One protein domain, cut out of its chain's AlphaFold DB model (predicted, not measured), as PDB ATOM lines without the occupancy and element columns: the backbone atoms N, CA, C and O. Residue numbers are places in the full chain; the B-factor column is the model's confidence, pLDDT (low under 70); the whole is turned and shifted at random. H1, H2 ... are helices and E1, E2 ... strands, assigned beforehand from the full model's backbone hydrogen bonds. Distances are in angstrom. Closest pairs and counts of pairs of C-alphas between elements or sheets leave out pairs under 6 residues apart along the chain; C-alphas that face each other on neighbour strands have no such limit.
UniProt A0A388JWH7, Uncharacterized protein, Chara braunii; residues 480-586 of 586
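This is residues 480 to 586 of the 586 residues of an uncharacterized protein of Chara braunii (UniProt A0A388JWH7). What is the overall shape? An elongated body with a two-strand hairpin at either end, E2 and E3 at one and E5 and E6 at the other, has the antiparallel pair E1 and E4 in its middle, with H2 packed beside E1. H1 and H3 lie on roughly opposite sides of that middle, and residues 515 to 520, at the tip of the first hairpin, stick out free. What is it made of? The printed part has 107 residues with three named helices and six named strands, in the order H1, H2, E1, E2, E3, E4, H3, E5, E6; its three sheets have two antiparallel strands each, and its class is mixed, helices and strands. It is compact, with a radius of gyration of the C-alphas of 14.7 A and spans of 53 by 29 by 26 A.

Where do the first helices stand? H1, residues 481 to 486, and H2, residues 490 to 502, are only just apart, at 8.4 A. H2 is nearest to E1, residues 506 to 510, at the C-alphas of Thr 500 and Arg 506, 6.0 A. In both helices, and in H3, residues 541 to 548, every O i to N i+4 pair is within hydrogen-bond range. How do the strands pair? E1 and E4, residues 532 to 535, are antiparallel at 142 degrees, with N 507 and O 534 2.8 A apart. E1 runs on into E2, residues 512 to 515, at 19 degrees; E2 forms a hairpin with E3, residues 520 to 523, with N 513 and O 522 2.8 A apart. E5, residues 566 to 570, forms a hairpin with E6, residues 576 to 580, with N 569 and O 577 2.9 A apart. What joins the last residues to the rest? Residues 584 to 585 pair parallel with residues 509 to 510 of E1 and antiparallel with residues 557 to 558.

Where do the elements begin and end? H1 begins at C-alpha 481, (165.645, 242.372, 285.979), and E6 ends at C-alpha 580, (158.602, 231.461, 270.344). Which are longest? H2 spans 18.3 A, E6 13.8 A, E5 13.5 A and E1 13.2 A from first to last C-alpha.

How far does it reach? The two C-alphas farthest apart, those of Lys 517 and Glu 573, are 53.8 A apart. Is it continuous and confident? The printed part has no cut, and the link from H3 to E5 is long, with 17 residues. The mean pLDDT of the printed part is 85.0, with residue 550 and residues 552 to 553 under 70.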
ATOM      1  N   ASN A 480     164.120 239.738 289.830       83.19
ATOM      2  CA  ASN A 480     164.805 240.978 289.487       83.19
ATOM      3  C   ASN A 480     165.121 241.021 287.972       83.19
ATOM      4  O   ASN A 480     165.123 240.004 287.278       83.19
ATOM      5  N   LEU A 481     165.388 242.214 287.422       82.44
ATOM      6  CA  LEU A 481     165.645 242.372 285.979       82.44
ATOM      7  C   LEU A 481     166.876 241.571 285.510       82.44
ATOM      8  O   LEU A 481     166.927 241.132 284.362       82.44
ATOM      9  N   LYS A 482     167.846 241.349 286.406       84.56
ATOM     10  CA  LYS A 482     169.029 240.529 286.137       84.56
ATOM     11  C   LYS A 482     168.646 239.055 285.975       84.56
ATOM     12  O   LYS A 482     169.111 238.434 285.028       84.56
ATOM     13  N   ASP A 483     167.761 238.527 286.814       86.88
ATOM     14  CA  ASP A 483     167.242 237.158 286.717       86.88
ATOM     15  C   ASP A 483     166.445 236.971 285.422       86.88
ATOM     16  O   ASP A 483     166.530 235.938 284.760       86.88
ATOM     17  N   ILE A 484     165.697 238.005 285.012       84.56
ATOM     18  CA  ILE A 484     164.994 238.001 283.723       84.56
ATOM     19  C   ILE A 484     166.012 237.945 282.578       84.56
ATOM     20  O   ILE A 484     165.880 237.107 281.690       84.56
ATOM     21  N   ALA A 485     167.059 238.772 282.621       82.38
ATOM     22  CA  ALA A 485     168.093 238.810 281.590       82.38
ATOM     23  C   ALA A 485     168.921 237.516 281.494       82.38
ATOM     24  O   ALA A 485     169.329 237.144 280.394       82.38
ATOM     25  N   THR A 486     169.159 236.815 282.608       82.75
ATOM     26  CA  THR A 486     169.872 235.526 282.596       82.75
ATOM     27  C   THR A 486     169.025 234.386 282.026       82.75
ATOM     28  O   THR A 486     169.571 233.337 281.697       82.75
ATOM     29  N   GLY A 487     167.713 234.585 281.850       72.19
ATOM     30  CA  GLY A 487     166.825 233.631 281.184       72.19
ATOM     31  C   GLY A 487     166.430 232.421 282.037       72.19
ATOM     32  O   GLY A 487     165.766 231.522 281.530       72.19
ATOM     33  N   TYR A 488     166.774 232.395 283.328       71.00
ATOM     34  CA  TYR A 488     166.484 231.266 284.224       71.00
ATOM     35  C   TYR A 488     165.072 231.292 284.843       71.00
ATOM     36  O   TYR A 488     164.772 230.525 285.761       71.00
ATOM     37  N   ASN A 489     164.165 232.124 284.329       81.19
ATOM     38  CA  ASN A 489     162.852 232.338 284.936       81.19
ATOM     39  C   ASN A 489     161.785 231.396 284.376       81.19
ATOM     40  O   ASN A 489     160.997 231.762 283.499       81.19
ATOM     41  N   ARG A 490     161.715 230.195 284.965       82.38
ATOM     42  CA  ARG A 490     160.705 229.168 284.645       82.38
ATOM     43  C   ARG A 490     159.267 229.670 284.764       82.38
ATOM     44  O   ARG A 490     158.396 229.156 284.076       82.38
ATOM     45  N   GLU A 491     159.004 230.654 285.619       82.69
ATOM     46  CA  GLU A 491     157.659 231.209 285.815       82.69
ATOM     47  C   GLU A 491     157.206 232.087 284.647       82.69
ATOM     48  O   GLU A 491     156.088 231.924 284.163       82.69
ATOM     49  N   ILE A 492     158.077 232.975 284.156       84.56
ATOM     50  CA  ILE A 492     157.794 233.802 282.970       84.56
ATOM     51  C   ILE A 492     157.630 232.896 281.755       84.56
ATOM     52  O   ILE A 492     156.709 233.088 280.965       84.56
ATOM     53  N   GLU A 493     158.488 231.883 281.638       84.19
ATOM     54  CA  GLU A 493     158.367 230.876 280.594       84.19
ATOM     55  C   GLU A 493     157.036 230.122 280.710       84.19
ATOM     56  O   GLU A 493     156.294 230.059 279.739       84.19
ATOM     57  N   ALA A 494     156.676 229.604 281.886       85.19
ATOM     58  CA  ALA A 494     155.414 228.897 282.096       85.19
ATOM     59  C   ALA A 494     154.190 229.781 281.804       85.19
ATOM     60  O   ALA A 494     153.237 229.311 281.182       85.19
ATOM     61  N   ALA A 495     154.223 231.056 282.197       83.19
ATOM     62  CA  ALA A 495     153.181 232.023 281.868       83.19
ATOM     63  C   ALA A 495     153.098 232.256 280.352       83.19
ATOM     64  O   ALA A 495     152.016 232.160 279.778       83.19
ATOM     65  N   ALA A 496     154.239 232.456 279.683       85.75
ATOM     66  CA  ALA A 496     154.300 232.574 278.230       85.75
ATOM     67  C   ALA A 496     153.775 231.307 277.532       85.75
ATOM     68  O   ALA A 496     153.055 231.417 276.547       85.75
ATOM     69  N   ARG A 497     154.063 230.106 278.054       85.50
ATOM     70  CA  ARG A 497     153.528 228.826 277.549       85.50
ATOM     71  C   ARG A 497     152.012 228.735 277.678       85.50
ATOM     72  O   ARG A 497     151.329 228.288 276.760       85.50
ATOM     73  N   LEU A 498     151.464 229.146 278.819       83.50
ATOM     74  CA  LEU A 498     150.015 229.176 279.020       83.50
ATOM     75  C   LEU A 498     149.349 230.169 278.059       83.50
ATOM     76  O   LEU A 498     148.348 229.831 277.418       83.50
ATOM     77  N   ASP A 499     149.944 231.348 277.892       84.50
ATOM     78  CA  ASP A 499     149.437 232.370 276.984       84.50
ATOM     79  C   ASP A 499     149.527 231.932 275.519       84.50
ATOM     80  O   ASP A 499     148.545 232.082 274.791       84.50
ATOM     81  N   THR A 500     150.629 231.317 275.080       84.31
ATOM     82  CA  THR A 500     150.771 230.827 273.698       84.31
ATOM     83  C   THR A 500     149.840 229.662 273.387       84.31
ATOM     84  O   THR A 500     149.313 229.589 272.279       84.31
ATOM     85  N   ARG A 501     149.534 228.796 274.359       84.38
ATOM     86  CA  ARG A 501     148.505 227.756 274.186       84.38
ATOM     87  C   ARG A 501     147.109 228.344 274.002       84.38
ATOM     88  O   ARG A 501     146.332 227.813 273.213       84.38
ATOM     89  N   SER A 502     146.794 229.437 274.700       86.44
ATOM     90  CA  SER A 502     145.524 230.151 274.510       86.44
ATOM     91  C   SER A 502     145.495 230.950 273.201       86.44
ATOM     92  O   SER A 502     144.451 231.071 272.566       86.44
ATOM     93  N   ASN A 503     146.646 231.495 272.796       88.38
ATOM     94  CA  ASN A 503     146.807 232.414 271.679       88.38
ATOM     95  C   ASN A 503     148.193 232.218 271.014       88.38
ATOM     96  O   ASN A 503     149.129 232.954 271.334       88.38
ATOM     97  N   PRO A 504     148.338 231.302 270.031       83.62
ATOM     98  CA  PRO A 504     149.634 230.887 269.455       83.62
ATOM     99  C   PRO A 504     150.444 232.003 268.796       83.62
ATOM    100  O   PRO A 504     151.629 231.844 268.525       83.62
ATOM    101  N   LYS A 505     149.802 233.132 268.496       89.88
ATOM    102  CA  LYS A 505     150.407 234.267 267.799       89.88
ATOM    103  C   LYS A 505     150.786 235.398 268.742       89.88
ATOM    104  O   LYS A 505     150.982 236.499 268.254       89.88
ATOM    105  N   ARG A 506     150.805 235.191 270.059       91.38
ATOM    106  CA  ARG A 506     151.146 236.238 271.025       91.38
ATOM    107  C   ARG A 506     152.521 236.006 271.630       91.38
ATOM    108  O   ARG A 506     152.865 234.883 271.974       91.38
ATOM    109  N   ARG A 507     153.272 237.091 271.789       90.69
ATOM    110  CA  ARG A 507     154.573 237.134 272.445       90.69
ATOM    111  C   ARG A 507     154.494 237.989 273.701       90.69
ATOM    112  O   ARG A 507     153.889 239.063 273.693       90.69
ATOM    113  N   THR A 508     155.132 237.509 274.759       91.12
ATOM    114  CA  THR A 508     155.272 238.223 276.027       91.12
ATOM    115  C   THR A 508     156.292 239.350 275.905       91.12
ATOM    116  O   THR A 508     157.398 239.151 275.400       91.12
ATOM    117  N   ILE A 509     155.925 240.529 276.395       91.44
ATOM    118  CA  ILE A 509     156.730 241.743 276.374       91.44
ATOM    119  C   ILE A 509     156.896 242.282 277.790       91.44
ATOM    120  O   ILE A 509     155.940 242.343 278.564       91.44
ATOM    121  N   ILE A 510     158.114 242.715 278.103       90.88
ATOM    122  CA  ILE A 510     158.482 243.328 279.377       90.88
ATOM    123  C   ILE A 510     159.084 244.706 279.070       90.88
ATOM    124  O   ILE A 510     160.274 244.794 278.758       90.88
ATOM    125  N   PRO A 511     158.278 245.781 279.112       89.31
ATOM    126  CA  PRO A 511     158.780 247.129 278.904       89.31
ATOM    127  C   PRO A 511     159.535 247.602 280.143       89.31
ATOM    128  O   PRO A 511     159.021 247.507 281.261       89.31
ATOM    129  N   TYR A 512     160.726 248.145 279.941       89.31
ATOM    130  CA  TYR A 512     161.572 248.691 280.989       89.31
ATOM    131  C   TYR A 512     162.150 250.040 280.560       89.31
ATOM    132  O   TYR A 512     162.336 250.336 279.385       89.31
ATOM    133  N   ARG A 513     162.431 250.907 281.527       88.50
ATOM    134  CA  ARG A 513     163.108 252.178 281.266       88.50
ATOM    135  C   ARG A 513     164.046 252.537 282.397       88.50
ATOM    136  O   ARG A 513     163.791 252.220 283.556       88.50
ATOM    137  N   TRP A 514     165.110 253.247 282.056       89.25
ATOM    138  CA  TRP A 514     165.965 253.884 283.043       89.25
ATOM    139  C   TRP A 514     165.387 255.248 283.415       89.25
ATOM    140  O   TRP A 514     165.165 256.096 282.547       89.25
ATOM    141  N   ASN A 515     165.129 255.471 284.700       87.00
ATOM    142  CA  ASN A 515     164.687 256.767 285.182       87.00
ATOM    143  C   ASN A 515     165.893 257.621 285.596       87.00
ATOM    144  O   ASN A 515     166.415 257.465 286.697       87.00
ATOM    145  N   ASN A 516     166.292 258.562 284.735       89.56
ATOM    146  CA  ASN A 516     167.435 259.459 284.969       89.56
ATOM    147  C   ASN A 516     167.321 260.296 286.248       89.56
ATOM    148  O   ASN A 516     168.333 260.598 286.862       89.56
ATOM    149  N   LYS A 517     166.104 260.679 286.660       87.06
ATOM    150  CA  LYS A 517     165.901 261.498 287.869       87.06
ATOM    151  C   LYS A 517     166.299 260.746 289.140       87.06
ATOM    152  O   LYS A 517     166.522 261.340 290.188       87.06
ATOM    153  N   TYR A 518     166.284 259.429 289.048       81.69
ATOM    154  CA  TYR A 518     166.221 258.547 290.188       81.69
ATOM    155  C   TYR A 518     167.265 257.447 290.163       81.69
ATOM    156  O   TYR A 518     167.373 256.732 291.152       81.69
ATOM    157  N   GLU A 519     167.967 257.297 289.045       88.31
ATOM    158  CA  GLU A 519     168.965 256.262 288.814       88.31
ATOM    159  C   GLU A 519     168.428 254.849 289.093       88.31
ATOM    160  O   GLU A 519     169.100 253.985 289.655       88.31
ATOM    161  N   THR A 520     167.168 254.611 288.712       85.50
ATOM    162  CA  THR A 520     166.479 253.332 288.928       85.50
ATOM    163  C   THR A 520     165.878 252.799 287.638       85.50
ATOM    164  O   THR A 520     165.302 253.556 286.854       85.50
ATOM    165  N   TRP A 521     165.939 251.479 287.459       87.56
ATOM    166  CA  TRP A 521     165.174 250.775 286.433       87.56
ATOM    167  C   TRP A 521     163.703 250.676 286.840       87.56
ATOM    168  O   TRP A 521     163.385 250.272 287.956       87.56
ATOM    169  N   GLU A 522     162.807 251.027 285.927       87.12
ATOM    170  CA  GLU A 522     161.359 250.903 286.085       87.12
ATOM    171  C   GLU A 522     160.828 249.901 285.064       87.12
ATOM    172  O   GLU A 522     161.240 249.931 283.907       87.12
ATOM    173  N   ILE A 523     159.904 249.036 285.481       86.81
ATOM    174  CA  ILE A 523     159.249 248.051 284.614       86.81
ATOM    175  C   ILE A 523     157.764 248.388 284.554       86.81
ATOM    176  O   ILE A 523     157.128 248.616 285.585       86.81
ATOM    177  N   ALA A 524     157.204 248.421 283.348       84.56
ATOM    178  CA  ALA A 524     155.776 248.621 283.163       84.56
ATOM    179  C   ALA A 524     155.039 247.280 283.257       84.56
ATOM    180  O   ALA A 524     155.392 246.310 282.587       84.56
ATOM    181  N   TYR A 525     153.972 247.241 284.049       81.19
ATOM    182  CA  TYR A 525     153.088 246.086 284.159       81.19
ATOM    183  C   TYR A 525     151.625 246.513 283.978       81.19
ATOM    184  O   TYR A 525     151.249 247.662 284.223       81.19
ATOM    185  N   HIS A 526     150.776 245.594 283.518       82.81
ATOM    186  CA  HIS A 526     149.351 245.876 283.354       82.81
ATOM    187  C   HIS A 526     148.643 245.937 284.717       82.81
ATOM    188  O   HIS A 526     148.973 245.169 285.614       82.81
ATOM    189  N   LYS A 527     147.597 246.763 284.882       77.94
ATOM    190  CA  LYS A 527     146.865 246.917 286.165       77.94
ATOM    191  C   LYS A 527     146.349 245.596 286.766       77.94
ATOM    192  O   LYS A 527     146.149 245.511 287.978       77.94
ATOM    193  N   SER A 528     146.122 244.580 285.927       77.62
ATOM    194  CA  SER A 528     145.717 243.228 286.343       77.62
ATOM    195  C   SER A 528     146.869 242.340 286.832       77.62
ATOM    196  O   SER A 528     146.615 241.197 287.196       77.62
ATOM    197  N   MET A 529     148.110 242.835 286.827       74.25
ATOM    198  CA  MET A 529     149.345 242.074 287.069       74.25
ATOM    199  C   MET A 529     149.602 240.957 286.047       74.25
ATOM    200  O   MET A 529     150.382 240.047 286.306       74.25
ATOM    201  N   ALA A 530     148.944 241.012 284.886       81.00
ATOM    202  CA  ALA A 530     149.244 240.122 283.772       81.00
ATOM    203  C   ALA A 530     150.459 240.643 282.996       81.00
ATOM    204  O   ALA A 530     150.644 241.860 282.864       81.00
ATOM    205  N   LEU A 531     151.256 239.719 282.460       84.44
ATOM    206  CA  LEU A 531     152.316 240.062 281.522       84.44
ATOM    207  C   LEU A 531     151.696 240.669 280.258       84.44
ATOM    208  O   LEU A 531     150.623 240.262 279.808       84.44
ATOM    209  N   LEU A 532     152.357 241.679 279.696       89.06
ATOM    210  CA  LEU A 532     151.892 242.293 278.460       89.06
ATOM    211  C   LEU A 532     152.150 241.319 277.313       89.06
ATOM    212  O   LEU A 532     153.269 240.850 277.133       89.06
ATOM    213  N   THR A 533     151.117 241.020 276.532       91.06
ATOM    214  CA  THR A 533     151.239 240.171 275.345       91.06
ATOM    215  C   THR A 533     150.816 240.939 274.101       91.06
ATOM    216  O   THR A 533     149.779 241.608 274.088       91.06
ATOM    217  N   VAL A 534     151.616 240.854 273.040       90.88
ATOM    218  CA  VAL A 534     151.338 241.481 271.736       90.88
ATOM    219  C   VAL A 534     151.385 240.409 270.660       90.88
ATOM    220  O   VAL A 534     152.039 239.385 270.827       90.88
ATOM    221  N   ILE A 535     150.633 240.602 269.579       92.00
ATOM    222  CA  ILE A 535     150.661 239.676 268.450       92.00
ATOM    223  C   ILE A 535     152.070 239.706 267.846       92.00
ATOM    224  O   ILE A 535     152.629 240.775 267.656       92.00
ATOM    225  N   ASP A 536     152.637 238.549 267.520       89.50
ATOM    226  CA  ASP A 536     154.011 238.405 267.031       89.50
ATOM    227  C   ASP A 536     154.278 239.251 265.774       89.50
ATOM    228  O   ASP A 536     155.352 239.818 265.600       89.50
ATOM    229  N   GLN A 537     153.251 239.404 264.931       89.19
ATOM    230  CA  GLN A 537     153.256 240.262 263.740       89.19
ATOM    231  C   GLN A 537     153.319 241.760 264.089       89.19
ATOM    232  O   GLN A 537     153.923 242.540 263.356       89.19
ATOM    233  N   ASP A 538     152.756 242.139 265.236       89.88
ATOM    234  CA  ASP A 538     152.705 243.508 265.752       89.88
ATOM    235  C   ASP A 538     153.902 243.814 266.673       89.88
ATOM    236  O   ASP A 538     154.031 244.930 267.169       89.88
ATOM    237  N   CYS A 539     154.824 242.871 266.898       86.75
ATOM    238  CA  CYS A 539     156.051 243.098 267.675       86.75
ATOM    239  C   CYS A 539     157.107 243.924 266.908       86.75
ATOM    240  O   CYS A 539     158.309 243.783 267.130       86.75
ATOM    241  N   THR A 540     156.671 244.795 265.996       86.62
ATOM    242  CA  THR A 540     157.535 245.778 265.338       86.62
ATOM    243  C   THR A 540     157.686 247.005 266.234       86.62
ATOM    244  O   THR A 540     156.744 247.410 266.915       86.62
ATOM    245  N   GLN A 541     158.865 247.634 266.225       81.75
ATOM    246  CA  GLN A 541     159.155 248.808 267.060       81.75
ATOM    247  C   GLN A 541     158.103 249.921 266.899       81.75
ATOM    248  O   GLN A 541     157.747 250.577 267.874       81.75
ATOM    249  N   GLN A 542     157.573 250.101 265.684       83.50
ATOM    250  CA  GLN A 542     156.547 251.100 265.382       83.50
ATOM    251  C   GLN A 542     155.211 250.801 266.079       83.50
ATOM    252  O   GLN A 542     154.691 251.660 266.785       83.50
ATOM    253  N   HIS A 543     154.702 249.572 265.964       86.06
ATOM    254  CA  HIS A 543     153.448 249.170 266.612       86.06
ATOM    255  C   HIS A 543     153.563 249.181 268.142       86.06
ATOM    256  O   HIS A 543     152.622 249.543 268.850       86.06
ATOM    257  N   LEU A 544     154.731 248.811 268.670       83.56
ATOM    258  CA  LEU A 544     154.990 248.840 270.107       83.56
ATOM    259  C   LEU A 544     155.040 250.270 270.653       83.56
ATOM    260  O   LEU A 544     154.504 250.524 271.732       83.56
ATOM    261  N   LYS A 545     155.610 251.207 269.888       82.38
ATOM    262  CA  LYS A 545     155.598 252.635 270.219       82.38
ATOM    263  C   LYS A 545     154.167 253.179 270.294       82.38
ATOM    264  O   LYS A 545     153.821 253.827 271.274       82.38
ATOM    265  N   GLU A 546     153.318 252.840 269.325       83.44
ATOM    266  CA  GLU A 546     151.907 253.260 269.306       83.44
ATOM    267  C   GLU A 546     151.094 252.698 270.486       83.44
ATOM    268  O   GLU A 546     150.172 253.353 270.970       83.44
ATOM    269  N   ARG A 547     151.421 251.490 270.969       78.25
ATOM    270  CA  ARG A 547     150.658 250.823 272.039       78.25
ATOM    271  C   ARG A 547     151.117 251.125 273.459       78.25
ATOM    272  O   ARG A 547     150.287 251.078 274.364       78.25
ATOM    273  N   ILE A 548     152.414 251.336 273.680       76.94
ATOM    274  CA  ILE A 548     152.975 251.449 275.035       76.94
ATOM    275  C   ILE A 548     153.138 252.919 275.428       76.94
ATOM    276  O   ILE A 548     152.618 253.332 276.463       76.94
ATOM    277  N   SER A 549     153.861 253.710 274.630       72.00
ATOM    278  CA  SER A 549     154.072 255.148 274.833       72.00
ATOM    279  C   SER A 549     154.902 255.733 273.685       72.00
ATOM    280  O   SER A 549     155.793 255.065 273.161       72.00
ATOM    281  N   ASP A 550     154.702 257.019 273.380       66.19
ATOM    282  CA  ASP A 550     155.535 257.779 272.436       66.19
ATOM    283  C   ASP A 550     157.005 257.907 272.868       66.19
ATOM    284  O   ASP A 550     157.870 258.212 272.036       66.19
ATOM    285  N   ALA A 551     157.301 257.674 274.153       70.50
ATOM    286  CA  ALA A 551     158.663 257.624 274.661       70.50
ATOM    287  C   ALA A 551     159.438 256.516 273.931       70.50
ATOM    288  O   ALA A 551     159.109 255.336 274.015       70.50
ATOM    289  N   VAL A 552     160.443 256.931 273.156       58.16
ATOM    290  CA  VAL A 552     161.119 256.103 272.153       58.16
ATOM    291  C   VAL A 552     161.709 254.841 272.786       58.16
ATOM    292  O   VAL A 552     162.711 254.902 273.500       58.16
ATOM    293  N   LEU A 553     161.120 253.692 272.441       68.44
ATOM    294  CA  LEU A 553     161.744 252.380 272.589       68.44
ATOM    295  C   LEU A 553     163.079 252.417 271.855       68.44
ATOM    296  O   LEU A 553     163.123 252.407 270.624       68.44
ATOM    297  N   SER A 554     164.165 252.554 272.607       72.31
ATOM    298  CA  SER A 554     165.490 252.760 272.025       72.31
ATOM    299  C   SER A 554     166.055 251.448 271.491       72.31
ATOM    300  O   SER A 554     166.798 251.447 270.510       72.31
ATOM    301  N   ARG A 555     165.715 250.328 272.141       81.75
ATOM    302  CA  ARG A 555     166.226 248.993 271.834       81.75
ATOM    303  C   ARG A 555     165.187 247.946 272.212       81.75
ATOM    304  O   ARG A 555     164.494 248.105 273.198       81.75
ATOM    305  N   ALA A 556     165.106 246.877 271.430       85.50
ATOM    306  CA  ALA A 556     164.320 245.697 271.759       85.50
ATOM    307  C   ALA A 556     165.267 244.499 271.814       85.50
ATOM    308  O   ALA A 556     166.049 244.280 270.886       85.50
ATOM    309  N   HIS A 557     165.200 243.725 272.890       87.12
ATOM    310  CA  HIS A 557     166.052 242.564 273.116       87.12
ATOM    311  C   HIS A 557     165.187 241.326 273.341       87.12
ATOM    312  O   HIS A 557     164.328 241.302 274.215       87.12
ATOM    313  N   ILE A 558     165.405 240.277 272.548       88.62
ATOM    314  CA  ILE A 558     164.759 238.978 272.768       88.62
ATOM    315  C   ILE A 558     165.663 238.169 273.690       88.62
ATOM    316  O   ILE A 558     166.826 237.940 273.354       88.62
ATOM    317  N   LEU A 559     165.140 237.737 274.833       87.31
ATOM    318  CA  LEU A 559     165.928 236.997 275.812       87.31
ATOM    319  C   LEU A 559     165.989 235.504 275.511       87.31
ATOM    320  O   LEU A 559     164.987 234.887 275.160       87.31
ATOM    321  N   GLY A 560     167.161 234.909 275.727       84.62
ATOM    322  CA  GLY A 560     167.364 233.468 275.622       84.62
ATOM    323  C   GLY A 560     167.628 232.957 274.205       84.62
ATOM    324  O   GLY A 560     167.446 233.638 273.182       84.62
ATOM    325  N   THR A 561     168.089 231.709 274.135       84.50
ATOM    326  CA  THR A 561     168.433 231.073 272.866       84.50
ATOM    327  C   THR A 561     167.180 230.563 272.154       84.50
ATOM    328  O   THR A 561     166.235 230.064 272.762       84.50
ATOM    329  N   LYS A 562     167.162 230.651 270.818       84.62
ATOM    330  CA  LYS A 562     166.017 230.202 270.001       84.62
ATOM    331  C   LYS A 562     165.712 228.702 270.157       84.62
ATOM    332  O   LYS A 562     164.608 228.276 269.842       84.62
ATOM    333  N   LYS A 563     166.695 227.899 270.585       83.69
ATOM    334  CA  LYS A 563     166.562 226.440 270.701       83.69
ATOM    335  C   LYS A 563     165.819 226.018 271.969       83.69
ATOM    336  O   LYS A 563     165.054 225.068 271.909       83.69
ATOM    337  N   GLU A 564     166.042 226.712 273.082       78.06
ATOM    338  CA  GLU A 564     165.503 226.320 274.394       78.06
ATOM    339  C   GLU A 564     164.040 226.730 274.579       78.06
ATOM    340  O   GLU A 564     163.287 226.046 275.259       78.06
ATOM    341  N   ALA A 565     163.622 227.813 273.925       82.12
ATOM    342  CA  ALA A 565     162.330 228.454 274.158       82.12
ATOM    343  C   ALA A 565     161.329 228.275 273.001       82.12
ATOM    344  O   ALA A 565     160.384 229.052 272.861       82.12
ATOM    345  N   ARG A 566     161.529 227.264 272.147       88.31
ATOM    346  CA  ARG A 566     160.551 226.884 271.123       88.31
ATOM    347  C   ARG A 566     159.680 225.755 271.657       88.31
ATOM    348  O   ARG A 566     160.181 224.661 271.897       88.31
ATOM    349  N   GLU A 567     158.383 226.002 271.799       88.06
ATOM    350  CA  GLU A 567     157.418 224.941 272.094       88.06
ATOM    351  C   GLU A 567     156.705 224.544 270.807       88.06
ATOM    352  O   GLU A 567     156.221 225.396 270.059       88.06
ATOM    353  N   GLU A 568     156.681 223.240 270.542       92.31
ATOM    354  CA  GLU A 568     155.978 222.634 269.417       92.31
ATOM    355  C   GLU A 568     154.831 221.791 269.970       92.31
ATOM    356  O   GLU A 568     155.013 220.991 270.891       92.31
ATOM    357  N   TRP A 569     153.635 221.966 269.420       90.50
ATOM    358  CA  TRP A 569     152.463 221.183 269.796       90.50
ATOM    359  C   TRP A 569     151.596 220.901 268.576       90.50
ATOM    360  O   TRP A 569     151.709 221.559 267.546       90.50
ATOM    361  N   LYS A 570     150.733 219.892 268.676       93.00
ATOM    362  CA  LYS A 570     149.740 219.600 267.639       93.00
ATOM    363  C   LYS A 570     148.420 220.238 268.028       93.00
ATOM    364  O   LYS A 570     148.005 220.124 269.182       93.00
ATOM    365  N   ASP A 571     147.787 220.919 267.088       90.06
ATOM    366  CA  ASP A 571     146.424 221.401 267.279       90.06
ATOM    367  C   ASP A 571     145.400 220.252 267.181       90.06
ATOM    368  O   ASP A 571     145.753 219.078 267.026       90.06
ATOM    369  N   GLN A 572     144.112 220.586 267.302       91.31
ATOM    370  CA  GLN A 572     143.018 219.613 267.195       91.31
ATOM    371  C   GLN A 572     142.927 218.968 265.800       91.31
ATOM    372  O   GLN A 572     142.384 217.873 265.673       91.31
ATOM    373  N   GLU A 573     143.481 219.617 264.774       94.44
ATOM    374  CA  GLU A 573     143.529 219.136 263.389       94.44
ATOM    375  C   GLU A 573     144.775 218.273 263.122       94.44
ATOM    376  O   GLU A 573     144.920 217.680 262.054       94.44
ATOM    377  N   GLY A 574     145.673 218.158 264.107       93.75
ATOM    378  CA  GLY A 574     146.938 217.444 263.993       93.75
ATOM    379  C   GLY A 574     148.040 218.238 263.284       93.75
ATOM    380  O   GLY A 574     149.127 217.686 263.079       93.75
ATOM    381  N   SER A 575     147.801 219.507 262.944       94.38
ATOM    382  CA  SER A 575     148.803 220.408 262.379       94.38
ATOM    383  C   SER A 575     149.836 220.773 263.442       94.38
ATOM    384  O   SER A 575     149.511 221.054 264.598       94.38
ATOM    385  N   LEU A 576     151.112 220.742 263.053       92.69
ATOM    386  CA  LEU A 576     152.216 221.105 263.934       92.69
ATOM    387  C   LEU A 576     152.272 222.632 264.074       92.69
ATOM    388  O   LEU A 576     152.641 223.341 263.135       92.69
ATOM    389  N   MET A 577     151.929 223.121 265.257       91.75
ATOM    390  CA  MET A 577     152.061 224.513 265.657       91.75
ATOM    391  C   MET A 577     153.357 224.701 266.441       91.75
ATOM    392  O   MET A 577     153.820 223.802 267.142       91.75
ATOM    393  N   TRP A 578     153.947 225.885 266.320       89.56
ATOM    394  CA  TRP A 578     155.108 226.278 267.104       89.56
ATOM    395  C   TRP A 578     154.955 227.726 267.560       89.56
ATOM    396  O   TRP A 578     154.415 228.550 266.822       89.56
ATOM    397  N   ALA A 579     155.464 228.041 268.748       89.38
ATOM    398  CA  ALA A 579     155.584 229.415 269.227       89.38
ATOM    399  C   ALA A 579     156.967 229.683 269.822       89.38
ATOM    400  O   ALA A 579     157.628 228.786 270.352       89.38
ATOM    401  N   ASP A 580     157.405 230.935 269.691       89.62
ATOM    402  CA  ASP A 580     158.602 231.461 270.344       89.62
ATOM    403  C   ASP A 580     158.197 232.003 271.720       89.62
ATOM    404  O   ASP A 580     157.501 233.013 271.814       89.62
ATOM    405  N   LEU A 581     158.598 231.309 272.785       88.50
ATOM    406  CA  LEU A 581     158.246 231.651 274.166       88.50
ATOM    407  C   LEU A 581     159.156 232.723 274.767       88.50
ATOM    408  O   LEU A 581     158.981 233.112 275.921       88.50
ATOM    409  N   ARG A 582     160.166 233.173 274.017       88.31
ATOM    410  CA  ARG A 582     161.161 234.110 274.529       88.31
ATOM    411  C   ARG A 582     160.521 235.459 274.829       88.31
ATOM    412  O   ARG A 582     159.949 236.067 273.916       88.31
ATOM    413  N   PRO A 583     160.650 235.968 276.065       88.25
ATOM    414  CA  PRO A 583     160.168 237.298 276.369       88.25
ATOM    415  C   PRO A 583     160.989 238.327 275.589       88.25
ATOM    416  O   PRO A 583     162.213 238.218 275.445       88.25
ATOM    417  N   MET A 584     160.294 239.332 275.071       89.19
ATOM    418  CA  MET A 584     160.908 240.505 274.468       89.19
ATOM    419  C   MET A 584     160.986 241.607 275.521       89.19
ATOM    420  O   MET A 584     159.967 242.055 276.038       89.19
ATOM    421  N   ILE A 585     162.197 242.039 275.840       87.75
ATOM    422  CA  ILE A 585     162.447 243.190 276.698       87.75
ATOM    423  C   ILE A 585     162.539 244.448 275.817       87.75
ATOM    424  O   ILE A 585     163.212 244.420 274.783       87.75
ATOM    425  N   LEU A 586     161.845 245.520 276.218       84.94
ATOM    426  CA  LEU A 586     161.659 246.756 275.439       84.94
ATOM    427  C   LEU A 586     162.059 248.025 276.182       84.94
ATOM    428  O   LEU A 586     161.474 248.227 277.267       84.94
TER     429      LEU A 586